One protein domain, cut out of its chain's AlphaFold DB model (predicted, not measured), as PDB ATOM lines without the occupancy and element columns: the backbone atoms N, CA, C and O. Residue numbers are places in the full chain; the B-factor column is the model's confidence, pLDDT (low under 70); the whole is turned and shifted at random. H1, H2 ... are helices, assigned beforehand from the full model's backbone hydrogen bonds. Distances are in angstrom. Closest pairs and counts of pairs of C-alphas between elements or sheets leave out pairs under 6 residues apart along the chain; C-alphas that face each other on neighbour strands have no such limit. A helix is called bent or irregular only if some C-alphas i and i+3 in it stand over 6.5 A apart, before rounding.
ATOM      1  N   ARG A  41     175.123 149.159 268.053       95.12
ATOM      2  CA  ARG A  41     175.264 150.363 267.219       95.12
ATOM      3  C   ARG A  41     174.133 151.372 267.434       95.12
ATOM      4  O   ARG A  41     174.409 152.551 267.623       95.12
ATOM      5  N   GLU A  42     172.880 150.924 267.393       95.31
ATOM      6  CA  GLU A  42     171.706 151.787 267.605       95.31
ATOM      7  C   GLU A  42     171.705 152.378 269.026       95.31
ATOM      8  O   GLU A  42     171.418 153.558 269.219       95.31
ATOM      9  N   THR A  43     172.124 151.591 270.018       96.56
ATOM     10  CA  THR A  43     172.287 152.048 271.402       96.56
ATOM     11  C   THR A  43     173.348 153.144 271.517       96.56
ATOM     12  O   THR A  43     173.086 154.202 272.092       96.56
ATOM     13  N   MET A  44     174.529 152.929 270.927       96.06
ATOM     14  CA  MET A  44     175.583 153.943 270.876       96.06
ATOM     15  C   MET A  44     175.114 155.212 270.165       96.06
ATOM     16  O   MET A  44     175.458 156.310 270.587       96.06
ATOM     17  N   GLU A  45     174.306 155.088 269.113       95.38
ATOM     18  CA  GLU A  45     173.778 156.239 268.387       95.38
ATOM     19  C   GLU A  45     172.895 157.137 269.267       95.38
ATOM     20  O   GLU A  45     173.037 158.363 269.214       95.38
ATOM     21  N   VAL A  46     172.028 156.555 270.100       95.62
ATOM     22  CA  VAL A  46     171.191 157.319 271.042       95.62
ATOM     23  C   VAL A  46     172.056 158.035 272.079       95.62
ATOM     24  O   VAL A  46     171.925 159.248 272.251       95.62
ATOM     25  N   LEU A  47     172.981 157.312 272.719       97.25
ATOM     26  CA  LEU A  47     173.878 157.861 273.745       97.25
ATOM     27  C   LEU A  47     174.751 158.996 273.183       97.25
ATOM     28  O   LEU A  47     174.851 160.075 273.767       97.25
ATOM     29  N   ASN A  48     175.306 158.798 271.988       97.12
ATOM     30  CA  ASN A  48     176.113 159.799 271.293       97.12
ATOM     31  C   ASN A  48     175.301 161.042 270.912       97.12
ATOM     32  O   ASN A  48     175.830 162.150 270.944       97.12
ATOM     33  N   SER A  49     174.017 160.886 270.579       96.38
ATOM     34  CA  SER A  49     173.153 162.020 270.228       96.38
ATOM     35  C   SER A  49     172.925 162.961 271.417       96.38
ATOM     36  O   SER A  49     172.804 164.168 271.223       96.38
ATOM     37  N   LEU A  50     172.915 162.440 272.649       96.44
ATOM     38  CA  LEU A  50     172.802 163.258 273.861       96.44
ATOM     39  C   LEU A  50     174.064 164.083 274.119       96.44
ATOM     40  O   LEU A  50     173.974 165.291 274.349       96.44
ATOM     41  N   ILE A  51     175.239 163.456 274.011       97.12
ATOM     42  CA  ILE A  51     176.524 164.164 274.097       97.12
ATOM     43  C   ILE A  51     176.588 165.248 273.016       97.12
ATOM     44  O   ILE A  51     176.876 166.411 273.311       97.12
ATOM     45  N   ALA A  52     176.239 164.888 271.776       96.44
ATOM     46  CA  ALA A  52     176.211 165.821 270.661       96.44
ATOM     47  C   ALA A  52     175.270 166.997 270.923       96.44
ATOM     48  O   ALA A  52     175.618 168.110 270.568       96.44
ATOM     49  N   ALA A  53     174.122 166.802 271.583       95.06
ATOM     50  CA  ALA A  53     173.181 167.894 271.837       95.06
ATOM     51  C   ALA A  53     173.825 169.008 272.677       95.06
ATOM     52  O   ALA A  53     173.690 170.191 272.361       95.06
ATOM     53  N   THR A  54     174.591 168.626 273.702       95.25
ATOM     54  CA  THR A  54     175.329 169.583 274.537       95.25
ATOM     55  C   THR A  54     176.447 170.261 273.738       95.25
ATOM     56  O   THR A  54     176.537 171.488 273.723       95.25
ATOM     57  N   LEU A  55     177.265 169.497 273.011       96.12
ATOM     58  CA  LEU A  55     178.396 170.049 272.252       96.12
ATOM     59  C   LEU A  55     177.962 170.907 271.047       96.12
ATOM     60  O   LEU A  55     178.558 171.950 270.783       96.12
ATOM     61  N   ASP A  56     176.899 170.517 270.345       94.75
ATOM     62  CA  ASP A  56     176.326 171.250 269.210       94.75
ATOM     63  C   ASP A  56     175.722 172.584 269.658       94.75
ATOM     64  O   ASP A  56     175.900 173.608 268.997       94.75
ATOM     65  N   SER A  57     175.078 172.615 270.830       93.38
ATOM     66  CA  SER A  57     174.542 173.863 271.385       93.38
ATOM     67  C   SER A  57     175.638 174.901 271.675       93.38
ATOM     68  O   SER A  57     175.442 176.083 271.379       93.38
ATOM     69  N   TYR A  58     176.821 174.457 272.125       94.38
ATOM     70  CA  TYR A  58     178.021 175.292 272.195       94.38
ATOM     71  C   TYR A  58     178.490 175.700 270.792       94.38
ATOM     72  O   TYR A  58     178.625 176.887 270.496       94.38
ATOM     73  N   SER A  59     178.705 174.724 269.901       93.31
ATOM     74  CA  SER A  59     179.298 174.953 268.578       93.31
ATOM     75  C   SER A  59     178.506 175.944 267.726       93.31
ATOM     76  O   SER A  59     179.090 176.774 267.031       93.31
ATOM     77  N   ARG A  60     177.174 175.843 267.740       89.44
ATOM     78  CA  ARG A  60     176.286 176.641 266.882       89.44
ATOM     79  C   ARG A  60     175.668 177.840 267.587       89.44
ATOM     80  O   ARG A  60     174.990 178.620 266.922       89.44
ATOM     81  N   CYS A  61     175.884 177.992 268.896       87.31
ATOM     82  CA  CYS A  61     175.367 179.100 269.702       87.31
ATOM     83  C   CYS A  61     173.862 179.363 269.458       87.31
ATOM     84  O   CYS A  61     173.429 180.491 269.211       87.31
ATOM     85  N   ARG A  62     173.047 178.300 269.441       75.81
ATOM     86  CA  ARG A  62     171.613 178.405 269.133       75.81
ATOM     87  C   ARG A  62     170.819 178.749 270.389       75.81
ATOM     88  O   ARG A  62     170.792 177.953 271.321       75.81
ATOM     89  N   ILE A  63     170.090 179.866 270.341       71.94
ATOM     90  CA  ILE A  63     169.227 180.365 271.430       71.94
ATOM     91  C   ILE A  63     168.247 179.285 271.927       71.94
ATOM     92  O   ILE A  63     168.078 179.109 273.128       71.94
ATOM     93  N   TYR A  64     167.674 178.503 271.007       76.56
ATOM     94  CA  TYR A  64     166.764 177.386 271.302       76.56
ATOM     95  C   TYR A  64     167.384 176.027 270.951       76.56
ATOM     96  O   TYR A  64     166.696 175.082 270.580       76.56
ATOM     97  N   GLY A  65     168.716 175.918 271.019       72.19
ATOM     98  CA  GLY A  65     169.432 174.686 270.673       72.19
ATOM     99  C   GLY A  65     168.930 173.471 271.458       72.19
ATOM    100  O   GLY A  65     168.787 172.391 270.886       72.19
ATOM    101  N   HIS A  66     168.555 173.689 272.719       77.69
ATOM    102  CA  HIS A  66     168.001 172.686 273.624       77.69
ATOM    103  C   HIS A  66     166.695 172.035 273.127       77.69
ATOM    104  O   HIS A  66     166.451 170.866 273.438       77.69
ATOM    105  N   GLU A  67     165.912 172.723 272.289       83.62
ATOM    106  CA  GLU A  67     164.657 172.223 271.702       83.62
ATOM    107  C   GLU A  67     164.878 171.308 270.483       83.62
ATOM    108  O   GLU A  67     163.958 170.631 270.025       83.62
ATOM    109  N   THR A  68     166.100 171.253 269.940       87.06
ATOM    110  CA  THR A  68     166.398 170.469 268.730       87.06
ATOM    111  C   THR A  68     166.208 168.978 269.000       87.06
ATOM    112  O   THR A  68     166.933 168.397 269.804       87.06
ATOM    113  N   ALA A  69     165.278 168.314 268.313       88.38
ATOM    114  CA  ALA A  69     165.079 166.873 268.485       88.38
ATOM    115  C   ALA A  69     166.389 166.085 268.267       88.38
ATOM    116  O   ALA A  69     167.144 166.383 267.340       88.38
ATOM    117  N   LEU A  70     166.642 165.062 269.097       88.81
ATOM    118  CA  LEU A  70     167.891 164.275 269.082       88.81
ATOM    119  C   LEU A  70     168.327 163.789 267.685       88.81
ATOM    120  O   LEU A  70     169.511 163.911 267.378       88.81
ATOM    121  N   PRO A  71     167.427 163.296 266.807       89.69
ATOM    122  CA  PRO A  71     167.819 162.849 265.468       89.69
ATOM    123  C   PRO A  71     168.372 163.954 264.554       89.69
ATOM    124  O   PRO A  71     169.011 163.646 263.552       89.69
ATOM    125  N   HIS A  72     168.114 165.227 264.865       88.88
ATOM    126  CA  HIS A  72     168.512 166.386 264.056       88.88
ATOM    127  C   HIS A  72     169.709 167.151 264.624       88.88
ATOM    128  O   HIS A  72     170.135 168.152 264.042       88.88
ATOM    129  N   VAL A  73     170.248 166.696 265.753       90.75
ATOM    130  CA  VAL A  73     171.468 167.243 266.345       90.75
ATOM    131  C   VAL A  73     172.655 166.942 265.435       90.75
ATOM    132  O   VAL A  73     172.792 165.830 264.917       90.75
ATOM    133  N   ASP A  74     173.529 167.928 265.243       90.50
ATOM    134  CA  ASP A  74     174.727 167.729 264.436       90.50
ATOM    135  C   ASP A  74     175.748 166.860 265.170       90.50
ATOM    136  O   ASP A  74     176.289 167.243 266.203       90.50
ATOM    137  N   LYS A  75     176.034 165.683 264.613       94.19
ATOM    138  CA  LYS A  75     177.008 164.734 265.165       94.19
ATOM    139  C   LYS A  75     178.441 165.023 264.705       94.19
ATOM    140  O   LYS A  75     179.356 164.342 265.160       94.19
ATOM    141  N   SER A  76     178.669 166.017 263.838       95.12
ATOM    142  CA  SER A  76     180.020 166.421 263.420       95.12
ATOM    143  C   SER A  76     180.883 166.884 264.600       95.12
ATOM    144  O   SER A  76     182.086 166.637 264.611       95.12
ATOM    145  N   VAL A  77     180.260 167.417 265.658       95.12
ATOM    146  CA  VAL A  77     180.918 167.800 266.922       95.12
ATOM    147  C   VAL A  77     181.477 166.615 267.719       95.12
ATOM    148  O   VAL A  77     182.203 166.807 268.687       95.12
ATOM    149  N   LEU A  78     181.149 165.376 267.338       96.81
ATOM    150  CA  LEU A  78     181.718 164.167 267.941       96.81
ATOM    151  C   LEU A  78     182.986 163.693 267.224       96.81
ATOM    152  O   LEU A  78     183.606 162.722 267.652       96.81
ATOM    153  N   GLN A  79     183.365 164.327 266.112       97.00
ATOM    154  CA  GLN A  79     184.590 163.977 265.406       97.00
ATOM    155  C   GLN A  79     185.810 164.314 266.263       97.00
ATOM    156  O   GLN A  79     185.862 165.350 266.926       97.00
ATOM    157  N   LYS A  80     186.816 163.437 266.211       95.38
ATOM    158  CA  LYS A  80     188.044 163.561 266.997       95.38
ATOM    159  C   LYS A  80     188.709 164.925 266.833       95.38
ATOM    160  O   LYS A  80     189.064 165.528 267.836       95.38
ATOM    161  N   ASP A  81     188.831 165.408 265.600       96.38
ATOM    162  CA  ASP A  81     189.496 166.681 265.307       96.38
ATOM    163  C   ASP A  81     188.764 167.852 265.974       96.38
ATOM    164  O   ASP A  81     189.383 168.658 266.663       96.38
ATOM    165  N   TRP A  82     187.427 167.876 265.886       97.12
ATOM    166  CA  TRP A  82     186.615 168.894 266.554       97.12
ATOM    167  C   TRP A  82     186.784 168.853 268.076       97.12
ATOM    168  O   TRP A  82     186.964 169.891 268.710       97.12
ATOM    169  N   LEU A  83     186.745 167.658 268.677       97.31
ATOM    170  CA  LEU A  83     186.883 167.494 270.127       97.31
ATOM    171  C   LEU A  83     188.270 167.909 270.625       97.31
ATOM    172  O   LEU A  83     188.391 168.510 271.692       97.31
ATOM    173  N   GLU A  84     189.312 167.604 269.860       96.94
ATOM    174  CA  GLU A  84     190.686 167.992 270.168       96.94
ATOM    175  C   GLU A  84     190.886 169.511 270.078       96.94
ATOM    176  O   GLU A  84     191.464 170.114 270.991       96.94
ATOM    177  N   ASP A  85     190.319 170.148 269.051       96.38
ATOM    178  CA  ASP A  85     190.312 171.604 268.902       96.38
ATOM    179  C   ASP A  85     189.533 172.281 270.038       96.38
ATOM    180  O   ASP A  85     190.028 173.216 270.680       96.38
ATOM    181  N   ALA A  86     188.336 171.778 270.353       96.00
ATOM    182  CA  ALA A  86     187.519 172.266 271.459       96.00
ATOM    183  C   ALA A  86     188.264 172.142 272.797       96.00
ATOM    184  O   ALA A  86     188.342 173.107 273.563       96.00
ATOM    185  N   ARG A  87     188.899 170.992 273.057       97.12
ATOM    186  CA  ARG A  87     189.729 170.769 274.248       97.12
ATOM    187  C   ARG A  87     190.856 171.796 274.346       97.12
ATOM    188  O   ARG A  87     191.103 172.330 275.426       97.12
ATOM    189  N   ALA A  88     191.534 172.098 273.238       96.62
ATOM    190  CA  ALA A  88     192.599 173.096 273.210       96.62
ATOM    191  C   ALA A  88     192.089 174.520 273.508       96.62
ATOM    192  O   ALA A  88     192.770 175.276 274.207       96.62
ATOM    193  N   ILE A  89     190.894 174.878 273.023       94.75
ATOM    194  CA  ILE A  89     190.236 176.163 273.319       94.75
ATOM    195  C   ILE A  89     189.925 176.275 274.813       94.75
ATOM    196  O   ILE A  89     190.306 177.263 275.450       94.75
ATOM    197  N   PHE A  90     189.275 175.259 275.387       96.06
ATOM    198  CA  PHE A  90     188.864 175.292 276.789       96.06
ATOM    199  C   PHE A  90     190.060 175.243 277.749       96.06
ATOM    200  O   PHE A  90     190.064 175.969 278.743       96.06
ATOM    201  N   LYS A  91     191.134 174.506 277.429       95.50
ATOM    202  CA  LYS A  91     192.379 174.510 278.229       95.50
ATOM    203  C   LYS A  91     193.034 175.887 278.342       95.50
ATOM    204  O   LYS A  91     193.703 176.164 279.331       95.50
ATOM    205  N   LYS A  92     192.843 176.753 277.345       93.31
ATOM    206  CA  LYS A  92     193.362 178.131 277.342       93.31
ATOM    207  C   LYS A  92     192.401 179.141 277.978       93.31
ATOM    208  O   LYS A  92     192.694 180.332 277.945       93.31
ATOM    209  N   ASN A  93     191.259 178.692 278.507       89.12
ATOM    210  CA  ASN A  93     190.167 179.550 278.981       89.12
ATOM    211  C   ASN A  93     189.762 180.624 277.947       89.12
ATOM    212  O   ASN A  93     189.550 181.794 278.272       89.12
ATOM    213  N   ASN A  94     189.727 180.232 276.666       89.06
ATOM    214  CA  ASN A  94     189.498 181.131 275.530       89.06
ATOM    215  C   ASN A  94     188.127 180.903 274.865       89.06
ATOM    216  O   ASN A  94     187.956 181.090 273.660       89.06
ATOM    217  N   SER A  95     187.152 180.433 275.639       91.69
ATOM    218  CA  SER A  95     185.773 180.269 275.184       91.69
ATOM    219  C   SER A  95     185.002 181.590 275.262       91.69
ATOM    220  O   SER A  95     185.378 182.525 275.976       91.69
ATOM    221  N   LYS A  96     183.908 181.670 274.502       92.75
ATOM    222  CA  LYS A  96     182.956 182.784 274.566       92.75
ATOM    223  C   LYS A  96     181.851 182.461 275.562       92.75
ATOM    224  O   LYS A  96     181.407 181.316 275.629       92.75
ATOM    225  N   TYR A  97     181.369 183.465 276.284       92.62
ATOM    226  CA  TYR A  97     180.367 183.265 277.332       92.62
ATOM    227  C   TYR A  97     179.021 182.760 276.793       92.62
ATOM    228  O   TYR A  97     178.467 181.800 277.319       92.62
ATOM    229  N   LEU A  98     178.501 183.360 275.718       92.38
ATOM    230  CA  LEU A  98     177.166 183.020 275.212       92.38
ATOM    231  C   LEU A  98     177.039 181.551 274.733       92.38
ATOM    232  O   LEU A  98     176.080 180.887 275.123       92.38
ATOM    233  N   PRO A  99     178.003 180.985 273.977       94.56
ATOM    234  CA  PRO A  99     178.040 179.548 273.698       94.56
ATOM    235  C   PRO A  99     178.051 178.657 274.945       94.56
ATOM    236  O   PRO A  99     177.357 177.642 274.974       94.56
ATOM    237  N   LEU A 100     178.822 179.021 275.978       95.00
ATOM    238  CA  LEU A 100     178.858 178.277 277.242       95.00
ATOM    239  C   LEU A 100     177.493 178.292 277.933       95.00
ATOM    240  O   LEU A 100     177.044 177.266 278.439       95.00
ATOM    241  N   LEU A 101     176.822 179.444 277.914       93.56
ATOM    242  CA  LEU A 101     175.489 179.602 278.475       93.56
ATOM    243  C   LEU A 101     174.490 178.652 277.799       93.56
ATOM    244  O   LEU A 101     173.759 177.948 278.486       93.56
ATOM    245  N   PHE A 102     174.475 178.581 276.466       93.56
ATOM    246  CA  PHE A 102     173.559 177.682 275.751       93.56
ATOM    247  C   PHE A 102     173.894 176.201 275.939       93.56
ATOM    248  O   PHE A 102     172.975 175.381 276.028       93.56
ATOM    249  N   ALA A 103     175.177 175.864 276.072       95.06
ATOM    250  CA  ALA A 103     175.604 174.522 276.454       95.06
ATOM    251  C   ALA A 103     175.051 174.123 277.819       95.06
ATOM    252  O   ALA A 103     174.382 173.100 277.940       95.06
ATOM    253  N   MET A 104     175.227 174.990 278.814       95.75
ATOM    254  CA  MET A 104     174.692 174.808 280.158       95.75
ATOM    255  C   MET A 104     173.166 174.655 280.166       95.75
ATOM    256  O   MET A 104     172.644 173.738 280.797       95.75
ATOM    257  N   GLN A 105     172.435 175.509 279.446       94.06
ATOM    258  CA  GLN A 105     170.973 175.411 279.346       94.06
ATOM    259  C   GLN A 105     170.526 174.090 278.702       94.06
ATOM    260  O   GLN A 105     169.564 173.465 279.153       94.06
ATOM    261  N   THR A 106     171.240 173.636 277.670       94.62
ATOM    262  CA  THR A 106     170.968 172.351 277.016       94.62
ATOM    263  C   THR A 106     171.252 171.178 277.950       94.62
ATOM    264  O   THR A 106     170.436 170.266 278.049       94.62
ATOM    265  N   SER A 107     172.357 171.222 278.695       95.12
ATOM    266  CA  SER A 107     172.675 170.217 279.713       95.12
ATOM    267  C   SER A 107     171.641 170.176 280.832       95.12
ATOM    268  O   SER A 107     171.233 169.090 281.227       95.12
ATOM    269  N   TYR A 108     171.171 171.332 281.303       95.88
ATOM    270  CA  TYR A 108     170.136 171.419 282.332       95.88
ATOM    271  C   TYR A 108     168.812 170.808 281.869       95.88
ATOM    272  O   TYR A 108     168.270 169.920 282.526       95.88
ATOM    273  N   THR A 109     168.318 171.230 280.706       94.62
ATOM    274  CA  THR A 109     167.030 170.759 280.167       94.62
ATOM    275  C   THR A 109     167.032 169.274 279.803       94.62
ATOM    276  O   THR A 109     165.984 168.639 279.873       94.62
ATOM    277  N   ARG A 110     168.192 168.705 279.450       94.31
ATOM    278  CA  ARG A 110     168.336 167.295 279.045       94.31
ATOM    279  C   ARG A 110     168.942 166.390 280.106       94.31
ATOM    280  O   ARG A 110     169.163 165.213 279.828       94.31
ATOM    281  N   LEU A 111     169.223 166.889 281.309       96.62
ATOM    282  CA  LEU A 111     169.886 166.106 282.356       96.62
ATOM    283  C   LEU A 111     169.137 164.798 282.662       96.62
ATOM    284  O   LEU A 111     169.757 163.750 282.845       96.62
ATOM    285  N   GLU A 112     167.807 164.850 282.668       96.31
ATOM    286  CA  GLU A 112     166.972 163.667 282.873       96.31
ATOM    287  C   GLU A 112     167.069 162.674 281.712       96.31
ATOM    288  O   GLU A 112     167.122 161.472 281.956       96.31
ATOM    289  N   ASP A 113     167.204 163.134 280.464       96.00
ATOM    290  CA  ASP A 113     167.414 162.236 279.323       96.00
ATOM    291  C   ASP A 113     168.710 161.434 279.497       96.00
ATOM    292  O   ASP A 113     168.704 160.216 279.328       96.00
ATOM    293  N   PHE A 114     169.804 162.085 279.914       97.19
ATOM    294  CA  PHE A 114     171.082 161.417 280.202       97.19
ATOM    295  C   PHE A 114     170.957 160.340 281.292       97.19
ATOM    296  O   PHE A 114     171.563 159.270 281.180       97.19
ATOM    297  N   ARG A 115     170.160 160.603 282.336       97.50
ATOM    298  CA  ARG A 115     169.909 159.662 283.440       97.50
ATOM    299  C   ARG A 115     169.028 158.497 283.000       97.50
ATOM    300  O   ARG A 115     169.356 157.342 283.272       97.50
ATOM    301  N   HIS A 116     167.943 158.779 282.286       97.56
ATOM    302  CA  HIS A 116     166.965 157.778 281.866       97.56
ATOM    303  C   HIS A 116     167.504 156.794 280.825       97.56
ATOM    304  O   HIS A 116     167.012 155.669 280.750       97.56
ATOM    305  N   VAL A 117     168.539 157.163 280.065       96.81
ATOM    306  CA  VAL A 117     169.201 156.247 279.120       96.81
ATOM    307  C   VAL A 117     170.318 155.403 279.741       96.81
ATOM    308  O   VAL A 117     170.914 154.594 279.035       96.81
ATOM    309  N   LEU A 118     170.597 155.513 281.045       97.12
ATOM    310  CA  LEU A 118     171.585 154.658 281.719       97.12
ATOM    311  C   LEU A 118     171.371 153.147 281.456       97.12
ATOM    312  O   LEU A 118     172.364 152.463 281.195       97.12
ATOM    313  N   PRO A 119     170.134 152.601 281.425       97.94
ATOM    314  CA  PRO A 119     169.910 151.199 281.066       97.94
ATOM    315  C   PRO A 119     170.430 150.821 279.670       97.94
ATOM    316  O   PRO A 119     170.803 149.669 279.445       97.94
ATOM    317  N   LEU A 120     170.497 151.776 278.736       97.12
ATOM    318  CA  LEU A 120     171.086 151.553 277.418       97.12
ATOM    319  C   LEU A 120     172.601 151.335 277.527       97.12
ATOM    320  O   LEU A 120     173.112 150.365 276.972       97.12
ATOM    321  N   ALA A 121     173.307 152.152 278.315       96.81
ATOM    322  CA  ALA A 121     174.735 151.957 278.587       96.81
ATOM    323  C   ALA A 121     175.010 150.634 279.333       96.81
ATOM    324  O   ALA A 121     175.963 149.926 279.000       96.81
ATOM    325  N   VAL A 122     174.130 150.253 280.269       97.19
ATOM    326  CA  VAL A 122     174.165 148.945 280.956       97.19
ATOM    327  C   VAL A 122     174.058 147.785 279.973       97.19
ATOM    328  O   VAL A 122     174.745 146.778 280.132       97.19
ATOM    329  N   SER A 123     173.244 147.932 278.926       95.94
ATOM    330  CA  SER A 123     173.076 146.892 277.910       95.94
ATOM    331  C   SER A 123     174.296 146.688 277.001       95.94
ATOM    332  O   SER A 123     174.364 145.659 276.331       95.94
ATOM    333  N   LEU A 124     175.250 147.631 276.987       94.94
ATOM    334  CA  LEU A 124     176.502 147.517 276.235       94.94
ATOM    335  C   LEU A 124     177.552 146.731 277.027       94.94
ATOM    336  O   LEU A 124     177.975 145.655 276.609       94.94
ATOM    337  N   SER A 125     178.002 147.273 278.165       94.81
ATOM    338  CA  SER A 125     178.919 146.595 279.090       94.81
ATOM    339  C   SER A 125     179.060 147.358 280.420       94.81
ATOM    340  O   SER A 125     178.742 148.552 280.492       94.81
ATOM    341  N   PRO A 126     179.620 146.731 281.473       96.12
ATOM    342  CA  PRO A 126     179.955 147.427 282.719       96.12
ATOM    343  C   PRO A 126     180.918 148.608 282.523       96.12
ATOM    344  O   PRO A 126     180.788 149.629 283.194       96.12
ATOM    345  N   MET A 127     181.851 148.503 281.569       95.00
ATOM    346  CA  MET A 127     182.799 149.581 281.270       95.00
ATOM    347  C   MET A 127     182.103 150.793 280.638       95.00
ATOM    348  O   MET A 127     182.336 151.921 281.070       95.00
ATOM    349  N   HIS A 128     181.180 150.569 279.695       96.06
ATOM    350  CA  HIS A 128     180.341 151.646 279.158       96.06
ATOM    351  C   HIS A 128     179.456 152.255 280.246       96.06
ATOM    352  O   HIS A 128     179.308 153.468 280.306       96.06
ATOM    353  N   THR A 129     178.909 151.435 281.143       97.44
ATOM    354  CA  THR A 129     178.099 151.922 282.269       97.44
ATOM    355  C   THR A 129     178.885 152.895 283.138       97.44
ATOM    356  O   THR A 129     178.406 153.988 283.426       97.44
ATOM    357  N   MET A 130     180.107 152.519 283.527       97.69
ATOM    358  CA  MET A 130     180.966 153.369 284.347       97.69
ATOM    359  C   MET A 130     181.297 154.680 283.630       97.69
ATOM    360  O   MET A 130     181.108 155.751 284.200       97.69
ATOM    361  N   GLN A 131     181.722 154.612 282.365       97.75
ATOM    362  CA  GLN A 131     182.039 155.818 281.601       97.75
ATOM    363  C   GLN A 131     180.806 156.714 281.408       97.75
ATOM    364  O   GLN A 131     180.908 157.933 281.512       97.75
ATOM    365  N   TRP A 132     179.625 156.131 281.189       98.06
ATOM    366  CA  TRP A 132     178.382 156.889 281.059       98.06
ATOM    367  C   TRP A 132     177.984 157.586 282.365       98.06
ATOM    368  O   TRP A 132     177.551 158.733 282.335       98.06
ATOM    369  N   LEU A 133     178.185 156.946 283.522       98.38
ATOM    370  CA  LEU A 133     177.985 157.588 284.826       98.38
ATOM    371  C   LEU A 133     178.911 158.796 285.018       98.38
ATOM    372  O   LEU A 133     178.472 159.820 285.538       98.38
ATOM    373  N   VAL A 134     180.160 158.707 284.553       98.38
ATOM    374  CA  VAL A 134     181.089 159.845 284.562       98.38
ATOM    375  C   VAL A 134     180.588 160.965 283.644       98.38
ATOM    376  O   VAL A 134     180.582 162.123 284.056       98.38
ATOM    377  N   VAL A 135     180.098 160.642 282.442       98.31
ATOM    378  CA  VAL A 135     179.479 161.628 281.536       98.31
ATOM    379  C   VAL A 135     178.271 162.302 282.196       98.31
ATOM    380  O   VAL A 135     178.193 163.530 282.187       98.31
ATOM    381  N   ILE A 136     177.368 161.537 282.825       98.38
ATOM    382  CA  ILE A 136     176.222 162.081 283.575       98.38
ATOM    383  C   ILE A 136     176.700 163.052 284.661       98.38
ATOM    384  O   ILE A 136     176.127 164.130 284.800       98.38
ATOM    385  N   ASP A 137     177.744 162.700 285.417       98.25
ATOM    386  CA  ASP A 137     178.301 163.581 286.446       98.25
ATOM    387  C   ASP A 137     178.803 164.906 285.853       98.25
ATOM    388  O   ASP A 137     178.487 165.964 286.390       98.25
ATOM    389  N   LYS A 138     179.509 164.886 284.714       98.38
ATOM    390  CA  LYS A 138     180.016 166.128 284.093       98.38
ATOM    391  C   LYS A 138     178.906 166.994 283.515       98.38
ATOM    392  O   LYS A 138     178.928 168.209 283.695       98.38
ATOM    393  N   ILE A 139     177.897 166.378 282.904       98.06
ATOM    394  CA  ILE A 139     176.698 167.085 282.437       98.06
ATOM    395  C   ILE A 139     175.930 167.693 283.616       98.06
ATOM    396  O   ILE A 139     175.494 168.840 283.529       98.06
ATOM    397  N   ARG A 140     175.810 166.972 284.739       97.94
ATOM    398  CA  ARG A 140     175.205 167.489 285.975       97.94
ATOM    399  C   ARG A 140     175.974 168.694 286.511       97.94
ATOM    400  O   ARG A 140     175.349 169.708 286.785       97.94
ATOM    401  N   LEU A 141     177.298 168.599 286.636       97.12
ATOM    402  CA  LEU A 141     178.135 169.694 287.146       97.12
ATOM    403  C   LEU A 141     178.051 170.946 286.268       97.12
ATOM    404  O   LEU A 141     178.092 172.055 286.785       97.12
ATOM    405  N   LEU A 142     177.917 170.778 284.950       96.62
ATOM    406  CA  LEU A 142     177.632 171.885 284.044       96.62
ATOM    407  C   LEU A 142     176.222 172.451 284.280       96.62
ATOM    408  O   LEU A 142     176.057 173.660 284.392       96.62
ATOM    409  N   ALA A 143     175.208 171.591 284.382       96.06
ATOM    410  CA  ALA A 143     173.815 171.982 284.594       96.06
ATOM    411  C   ALA A 143     173.551 172.673 285.945       96.06
ATOM    412  O   ALA A 143     172.650 173.502 286.024       96.06
ATOM    413  N   GLU A 144     174.313 172.353 286.995       94.69
ATOM    414  CA  GLU A 144     174.183 172.951 288.333       94.69
ATOM    415  C   GLU A 144     174.393 174.469 288.330       94.69
ATOM    416  O   GLU A 144     173.781 175.165 289.131       94.69
ATOM    417  N   ASN A 145     175.166 175.000 287.379       89.62
ATOM    418  CA  ASN A 145     175.362 176.442 287.234       89.62
ATOM    419  C   ASN A 145     174.160 177.170 286.599       89.62
ATOM    420  O   ASN A 145     174.179 178.399 286.459       89.62
ATOM    421  N   TYR A 146     173.114 176.443 286.192       89.88
ATOM    422  CA  TYR A 146     171.904 177.036 285.634       89.88
ATOM    423  C   TYR A 146     171.163 177.874 286.682       89.88
ATOM    424  O   TYR A 146     170.898 177.434 287.794       89.88
ATOM    425  N   GLY A 147     170.774 179.092 286.302       85.06
ATOM    426  CA  GLY A 147     170.076 180.026 287.192       85.06
ATOM    427  C   GLY A 147     171.003 180.864 288.077       85.06
ATOM    428  O   GLY A 147     170.564 181.881 288.604       85.06
ATOM    429  N   GLU A 148     172.293 180.531 288.146       86.75
ATOM    430  CA  GLU A 148     173.319 181.293 288.874       86.75
ATOM    431  C   GLU A 148     173.937 182.424 288.032       86.75
ATOM    432  O   GLU A 148     174.997 182.951 288.361       86.75
ATOM    433  N   ASN A 149     173.290 182.804 286.923       84.31
ATOM    434  CA  ASN A 149     173.828 183.803 286.005       84.31
ATOM    435  C   ASN A 149     173.999 185.161 286.710       84.31
ATOM    436  O   ASN A 149     172.998 185.764 287.122       84.31
ATOM    437  N   PRO A 150     175.233 185.688 286.811       85.69
ATOM    438  CA  PRO A 150     175.466 187.003 287.388       85.69
ATOM    439  C   PRO A 150     174.793 188.092 286.542       85.69
ATOM    440  O   PRO A 150     174.800 188.056 285.310       85.69
ATOM    441  N   LYS A 151     174.212 189.095 287.209       84.50
ATOM    442  CA  LYS A 151     173.657 190.270 286.528       84.50
ATOM    443  C   LYS A 151     174.802 191.151 286.039       84.50
ATOM    444  O   LYS A 151     175.620 191.595 286.837       84.50
ATOM    445  N   VAL A 152     174.826 191.427 284.738       85.56
ATOM    446  CA  VAL A 152     175.822 192.308 284.119       85.56
ATOM    447  C   VAL A 152     175.194 193.669 283.860       85.56
ATOM    448  O   VAL A 152     174.188 193.772 283.156       85.56
ATOM    449  N   GLU A 153     175.787 194.711 284.435       85.81
ATOM    450  CA  GLU A 153     175.409 196.099 284.163       85.81
ATOM    451  C   GLU A 153     175.658 196.435 282.682       85.81
ATOM    452  O   GLU A 153     176.588 195.915 282.060       85.81
ATOM    453  N   ILE A 154     174.801 197.273 282.086       84.25
ATOM    454  CA  ILE A 154     174.802 197.549 280.635       84.25
ATOM    455  C   ILE A 154     176.163 198.087 280.164       84.25
ATOM    456  O   ILE A 154     176.659 197.697 279.108       84.25
ATOM    457  N   ASP A 155     176.792 198.936 280.969       86.12
ATOM    458  CA  ASP A 155     178.103 199.530 280.721       86.12
ATOM    459  C   ASP A 155     179.238 198.495 280.697       86.12
ATOM    460  O   ASP A 155     180.214 198.688 279.975       86.12
ATOM    461  N   LYS A 156     179.098 197.360 281.393       84.88
ATOM    462  CA  LYS A 156     180.117 196.296 281.489       84.88
ATOM    463  C   LYS A 156     179.888 195.116 280.545       84.88
ATOM    464  O   LYS A 156     180.727 194.220 280.477       84.88
ATOM    465  N   GLN A 157     178.815 195.114 279.750       83.31
ATOM    466  CA  GLN A 157     178.521 194.021 278.807       83.31
ATOM    467  C   GLN A 157     179.647 193.773 277.792       83.31
ATOM    468  O   GLN A 157     179.904 192.637 277.404       83.31
ATOM    469  N   HIS A 158     180.376 194.818 277.401       85.31
ATOM    470  CA  HIS A 158     181.504 194.715 276.472       85.31
ATOM    471  C   HIS A 158     182.734 193.983 277.055       85.31
ATOM    472  O   HIS A 158     183.684 193.692 276.320       85.31
ATOM    473  N   LEU A 159     182.743 193.702 278.365       87.81
ATOM    474  CA  LEU A 159     183.812 192.984 279.067       87.81
ATOM    475  C   LEU A 159     183.554 191.477 279.174       87.81
ATOM    476  O   LEU A 159     184.491 190.746 279.462       87.81
ATOM    477  N   VAL A 160     182.334 191.007 278.892       86.19
ATOM    478  CA  VAL A 160     181.865 189.615 279.078       86.19
ATOM    479  C   VAL A 160     182.825 188.562 278.514       86.19
ATOM    480  O   VAL A 160     183.114 187.565 279.176       86.19
ATOM    481  N   ASP A 161     183.371 188.792 277.317       88.62
ATOM    482  CA  ASP A 161     184.304 187.860 276.677       88.62
ATOM    483  C   ASP A 161     185.783 188.147 276.987       88.62
ATOM    484  O   ASP A 161     186.638 187.328 276.647       88.62
ATOM    485  N   LYS A 162     186.103 189.260 277.658       86.88
ATOM    486  CA  LYS A 162     187.476 189.635 278.009       86.88
ATOM    487  C   LYS A 162     187.922 188.945 279.296       86.88
ATOM    488  O   LYS A 162     187.199 188.907 280.288       86.88
ATOM    489  N   ASN A 163     189.157 188.451 279.291       83.44
ATOM    490  CA  ASN A 163     189.794 187.854 280.463       83.44
ATOM    491  C   ASN A 163     190.544 188.939 281.257       83.44
ATOM    492  O   ASN A 163     191.770 188.944 281.314       83.44
ATOM    493  N   THR A 164     189.797 189.905 281.794       85.31
ATOM    494  CA  THR A 164     190.304 191.038 282.588       85.31
ATOM    495  C   THR A 164     189.653 191.033 283.965       85.31
ATOM    496  O   THR A 164     188.485 190.667 284.060       85.31
ATOM    497  N   GLU A 165     190.357 191.480 285.005       81.94
ATOM    498  CA  GLU A 165     189.820 191.534 286.381       81.94
ATOM    499  C   GLU A 165     188.540 192.381 286.491       81.94
ATOM    500  O   GLU A 165     187.658 192.068 287.282       81.94
ATOM    501  N   ASP A 166     188.381 193.380 285.616       83.81
ATOM    502  CA  ASP A 166     187.181 194.221 285.538       83.81
ATOM    503  C   ASP A 166     185.936 193.496 284.990       83.81
ATOM    504  O   ASP A 166     184.840 194.060 284.993       83.81
ATOM    505  N   ASN A 167     186.078 192.271 284.464       86.94
ATOM    506  CA  ASN A 167     184.952 191.509 283.938       86.94
ATOM    507  C   ASN A 167     184.135 190.916 285.105       86.94
ATOM    508  O   ASN A 167     184.592 189.969 285.751       86.94
ATOM    509  N   PRO A 168     182.892 191.385 285.334       86.62
ATOM    510  CA  PRO A 168     182.084 190.973 286.482       86.62
ATOM    511  C   PRO A 168     181.666 189.497 286.443       86.62
ATOM    512  O   PRO A 168     181.179 188.974 287.440       86.62
ATOM    513  N   ILE A 169     181.826 188.823 285.300       90.38
ATOM    514  CA  ILE A 169     181.449 187.419 285.120       90.38
ATOM    515  C   ILE A 169     182.652 186.499 284.920       90.38
ATOM    516  O   ILE A 169     182.463 185.341 284.551       90.38
ATOM    517  N   LEU A 170     183.879 186.994 285.109       90.31
ATOM    518  CA  LEU A 170     185.101 186.253 284.790       90.31
ATOM    519  C   LEU A 170     185.147 184.887 285.481       90.31
ATOM    520  O   LEU A 170     185.435 183.879 284.833       90.31
ATOM    521  N   GLU A 171     184.843 184.852 286.778       90.69
ATOM    522  CA  GLU A 171     184.832 183.624 287.576       90.69
ATOM    523  C   GLU A 171     183.747 182.660 287.090       90.69
ATOM    524  O   GLU A 171     184.035 181.500 286.801       90.69
ATOM    525  N   TYR A 172     182.523 183.153 286.890       92.75
ATOM    526  CA  TYR A 172     181.409 182.345 286.392       92.75
ATOM    527  C   TYR A 172     181.696 181.758 285.001       92.75
ATOM    528  O   TYR A 172     181.552 180.555 284.779       92.75
ATOM    529  N   LYS A 173     182.187 182.582 284.068       93.88
ATOM    530  CA  LYS A 173     182.613 182.150 282.732       93.88
ATOM    531  C   LYS A 173     183.729 181.106 282.819       93.88
ATOM    532  O   LYS A 173     183.679 180.112 282.098       93.88
ATOM    533  N   SER A 174     184.715 181.312 283.690       93.25
ATOM    534  CA  SER A 174     185.834 180.379 283.869       93.25
ATOM    535  C   SER A 174     185.370 179.036 284.435       93.25
ATOM    536  O   SER A 174     185.826 177.991 283.973       93.25
ATOM    537  N   THR A 175     184.404 179.046 285.356       95.00
ATOM    538  CA  THR A 175     183.740 177.834 285.850       95.00
ATOM    539  C   THR A 175     183.028 177.098 284.723       95.00
ATOM    540  O   THR A 175     183.293 175.917 284.514       95.00
ATOM    541  N   LEU A 176     182.195 177.781 283.932       96.06
ATOM    542  CA  LEU A 176     181.514 177.150 282.797       96.06
ATOM    543  C   LEU A 176     182.502 176.601 281.756       96.06
ATOM    544  O   LEU A 176     182.301 175.511 281.224       96.06
ATOM    545  N   ASN A 177     183.591 177.324 281.489       96.62
ATOM    546  CA  ASN A 177     184.668 176.866 280.615       96.62
ATOM    547  C   ASN A 177     185.305 175.573 281.147       96.62
ATOM    548  O   ASN A 177     185.522 174.640 280.377       96.62
ATOM    549  N   LEU A 178     185.587 175.507 282.452       97.06
ATOM    550  CA  LEU A 178     186.109 174.304 283.101       97.06
ATOM    551  C   LEU A 178     185.119 173.137 282.990       97.06
ATOM    552  O   LEU A 178     185.518 172.047 282.592       97.06
ATOM    553  N   ARG A 179     183.829 173.359 283.267       97.44
ATOM    554  CA  ARG A 179     182.802 172.312 283.140       97.44
ATOM    555  C   ARG A 179     182.683 171.791 281.713       97.44
ATOM    556  O   ARG A 179     182.614 170.585 281.499       97.44
ATOM    557  N   MET A 180     182.731 172.680 280.725       97.56
ATOM    558  CA  MET A 180     182.738 172.280 279.318       97.56
ATOM    559  C   MET A 180     184.008 171.521 278.924       97.56
ATOM    560  O   MET A 180     183.916 170.568 278.151       97.56
ATOM    561  N   LEU A 181     185.175 171.878 279.473       98.12
ATOM    562  CA  LEU A 181     186.401 171.098 279.287       98.12
ATOM    563  C   LEU A 181     186.220 169.662 279.791       98.12
ATOM    564  O   LEU A 181     186.525 168.727 279.056       98.12
ATOM    565  N   GLU A 182     185.691 169.492 281.006       98.00
ATOM    566  CA  GLU A 182     185.430 168.174 281.597       98.00
ATOM    567  C   GLU A 182     184.468 167.353 280.719       98.00
ATOM    568  O   GLU A 182     184.733 166.185 280.435       98.00
ATOM    569  N   VAL A 183     183.392 167.968 280.212       98.19
ATOM    570  CA  VAL A 183     182.455 167.315 279.281       98.19
ATOM    571  C   VAL A 183     183.158 166.869 277.997       98.19
ATOM    572  O   VAL A 183     182.959 165.735 277.557       98.19
ATOM    573  N   VAL A 184     184.000 167.712 277.393       98.12
ATOM    574  CA  VAL A 184     184.747 167.357 276.175       98.12
ATOM    575  C   VAL A 184     185.736 166.222 276.436       98.12
ATOM    576  O   VAL A 184     185.807 165.281 275.646       98.12
ATOM    577  N   GLU A 185     186.481 166.265 277.539       97.75
ATOM    578  CA  GLU A 185     187.458 165.226 277.872       97.75
ATOM    579  C   GLU A 185     186.794 163.863 278.104       97.75
ATOM    580  O   GLU A 185     187.276 162.847 277.594       97.75
ATOM    581  N   GLU A 186     185.654 163.830 278.796       97.81
ATOM    582  CA  GLU A 186     184.894 162.594 278.998       97.81
ATOM    583  C   GLU A 186     184.173 162.124 277.726       97.81
ATOM    584  O   GLU A 186     184.033 160.919 277.511       97.81
ATOM    585  N   SER A 187     183.806 163.045 276.829       97.69
ATOM    586  CA  SER A 187     183.290 162.712 275.493       97.69
ATOM    587  C   SER A 187     184.353 162.025 274.633       97.69
ATOM    588  O   SER A 187     184.060 161.040 273.957       97.69
ATOM    589  N   ILE A 188     185.608 162.490 274.691       97.31
ATOM    590  CA  ILE A 188     186.734 161.845 273.999       97.31
ATOM    591  C   ILE A 188     186.942 160.427 274.533       97.31
ATOM    592  O   ILE A 188     187.067 159.498 273.738       97.31
ATOM    593  N   LYS A 189     186.948 160.238 275.859       96.38
ATOM    594  CA  LYS A 189     187.108 158.908 276.476       96.38
ATOM    595  C   LYS A 189     185.964 157.957 276.117       96.38
ATOM    596  O   LYS A 189     186.210 156.774 275.907       96.38
ATOM    597  N   TRP A 190     184.740 158.476 276.019       96.44
ATOM    598  CA  TRP A 190     183.563 157.714 275.605       96.44
ATOM    599  C   TRP A 190     183.633 157.253 274.141       96.44
ATOM    600  O   TRP A 190     183.384 156.087 273.848       96.44
ATOM    601  N   LEU A 191     183.987 158.152 273.217       95.88
ATOM    602  CA  LEU A 191     183.987 157.872 271.773       95.88
ATOM    603  C   LEU A 191     185.244 157.142 271.296       95.88
ATOM    604  O   LEU A 191     185.193 156.353 270.351       95.88
ATOM    605  N   TYR A 192     186.374 157.425 271.937       93.69
ATOM    606  CA  TYR A 192     187.692 156.921 271.575       93.69
ATOM    607  C   TYR A 192     188.373 156.292 272.795       93.69
ATOM    608  O   TYR A 192     189.429 156.771 273.224       93.69
TER     609      TYR A 192
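This is residues 41 to 192 of the 197 residues of an uncharacterized protein of Pseudoalteromonas sp. P1-25 (UniProt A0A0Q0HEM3). Four long helices, H1, H4, H6 and H8, form an elongated up-and-down bundle, loosely aligned, with H4 set steeply to H6 and H8. H3 packs on H8 along one side, little H2 packs on H1, H5 makes the turn from H4 to H6 at one end, and at the other end a loop with H7 reaches beyond the bundle. The printed part has 152 residues, with eight named helices in the order H1 to H8 and no named strand; the class is all helix. It is compact, with a radius of gyration of the C-alphas of 15.5 A, and the C-alphas span 52 by 27 by 24 A.

H1, residues 41 to 60, begins at C-alpha 41 (175.264, 150.363, 267.219), is 26.3 A long and has a kink of 40 degrees near residue 54. H2 is residues 75 to 78 and H3 residues 80 to 91, 16.3 A long. H4, residues 97 to 116, is 29.2 A long, has a kink of 49 degrees near residue 110 and is irregular, with C-alphas 109 and 112 7.6 A apart. H5 is residues 118 to 124; H6, residues 126 to 143, is 25.4 A long. H7, residues 154 to 159, is irregular too, with C-alphas 155 and 158 7.3 A apart. H8, residues 170 to 191, is 31.2 A long and ends at C-alpha 191 (183.987, 157.872, 271.773).

In the bundle, each helix runs against the one before it. H1 touches H4, closest at the C-alphas of Tyr 58 and Pro 99, 4.5 A, at a shallow tilt of 23 degrees, opposite ways. H6, with residues 136 to 143 alone, touches H4, closest at the C-alphas of Tyr 108 and Ala 143, 4.4 A, at a steep tilt of 45 degrees. H6 touches H8 at a shallow tilt of 17 degrees, opposite ways, closest at the C-alphas of Leu 142 and Arg 179, 5.3 A. H3 touches H8, closest at the C-alphas of Phe 90 and Leu 181, 5.5 A. H2 touches H1, closest at the C-alphas of Ala 52 and Lys 75, 5.7 A. H5 and H6 form a helical hairpin, closest at the C-alphas of Ala 121 and Thr 129, 5.0 A. H7 touches no helix. Every O i to N i+4 pair is within hydrogen-bond range in H1, H3, H5, H6 and H8; in H4 it is 14 of 16, in H7 0 of 2, with 2 of 3 O i to N i+3 pairs within range, and H2 is too short for such a pair.

The two C-alphas farthest apart are those of Ser 125 and Asp 155, 53.0 A. The printed part has no cut. The link from H1 to H2, residues 61 to 74, is long. The mean pLDDT of the printed part is 93.0 and no printed residue is under 70.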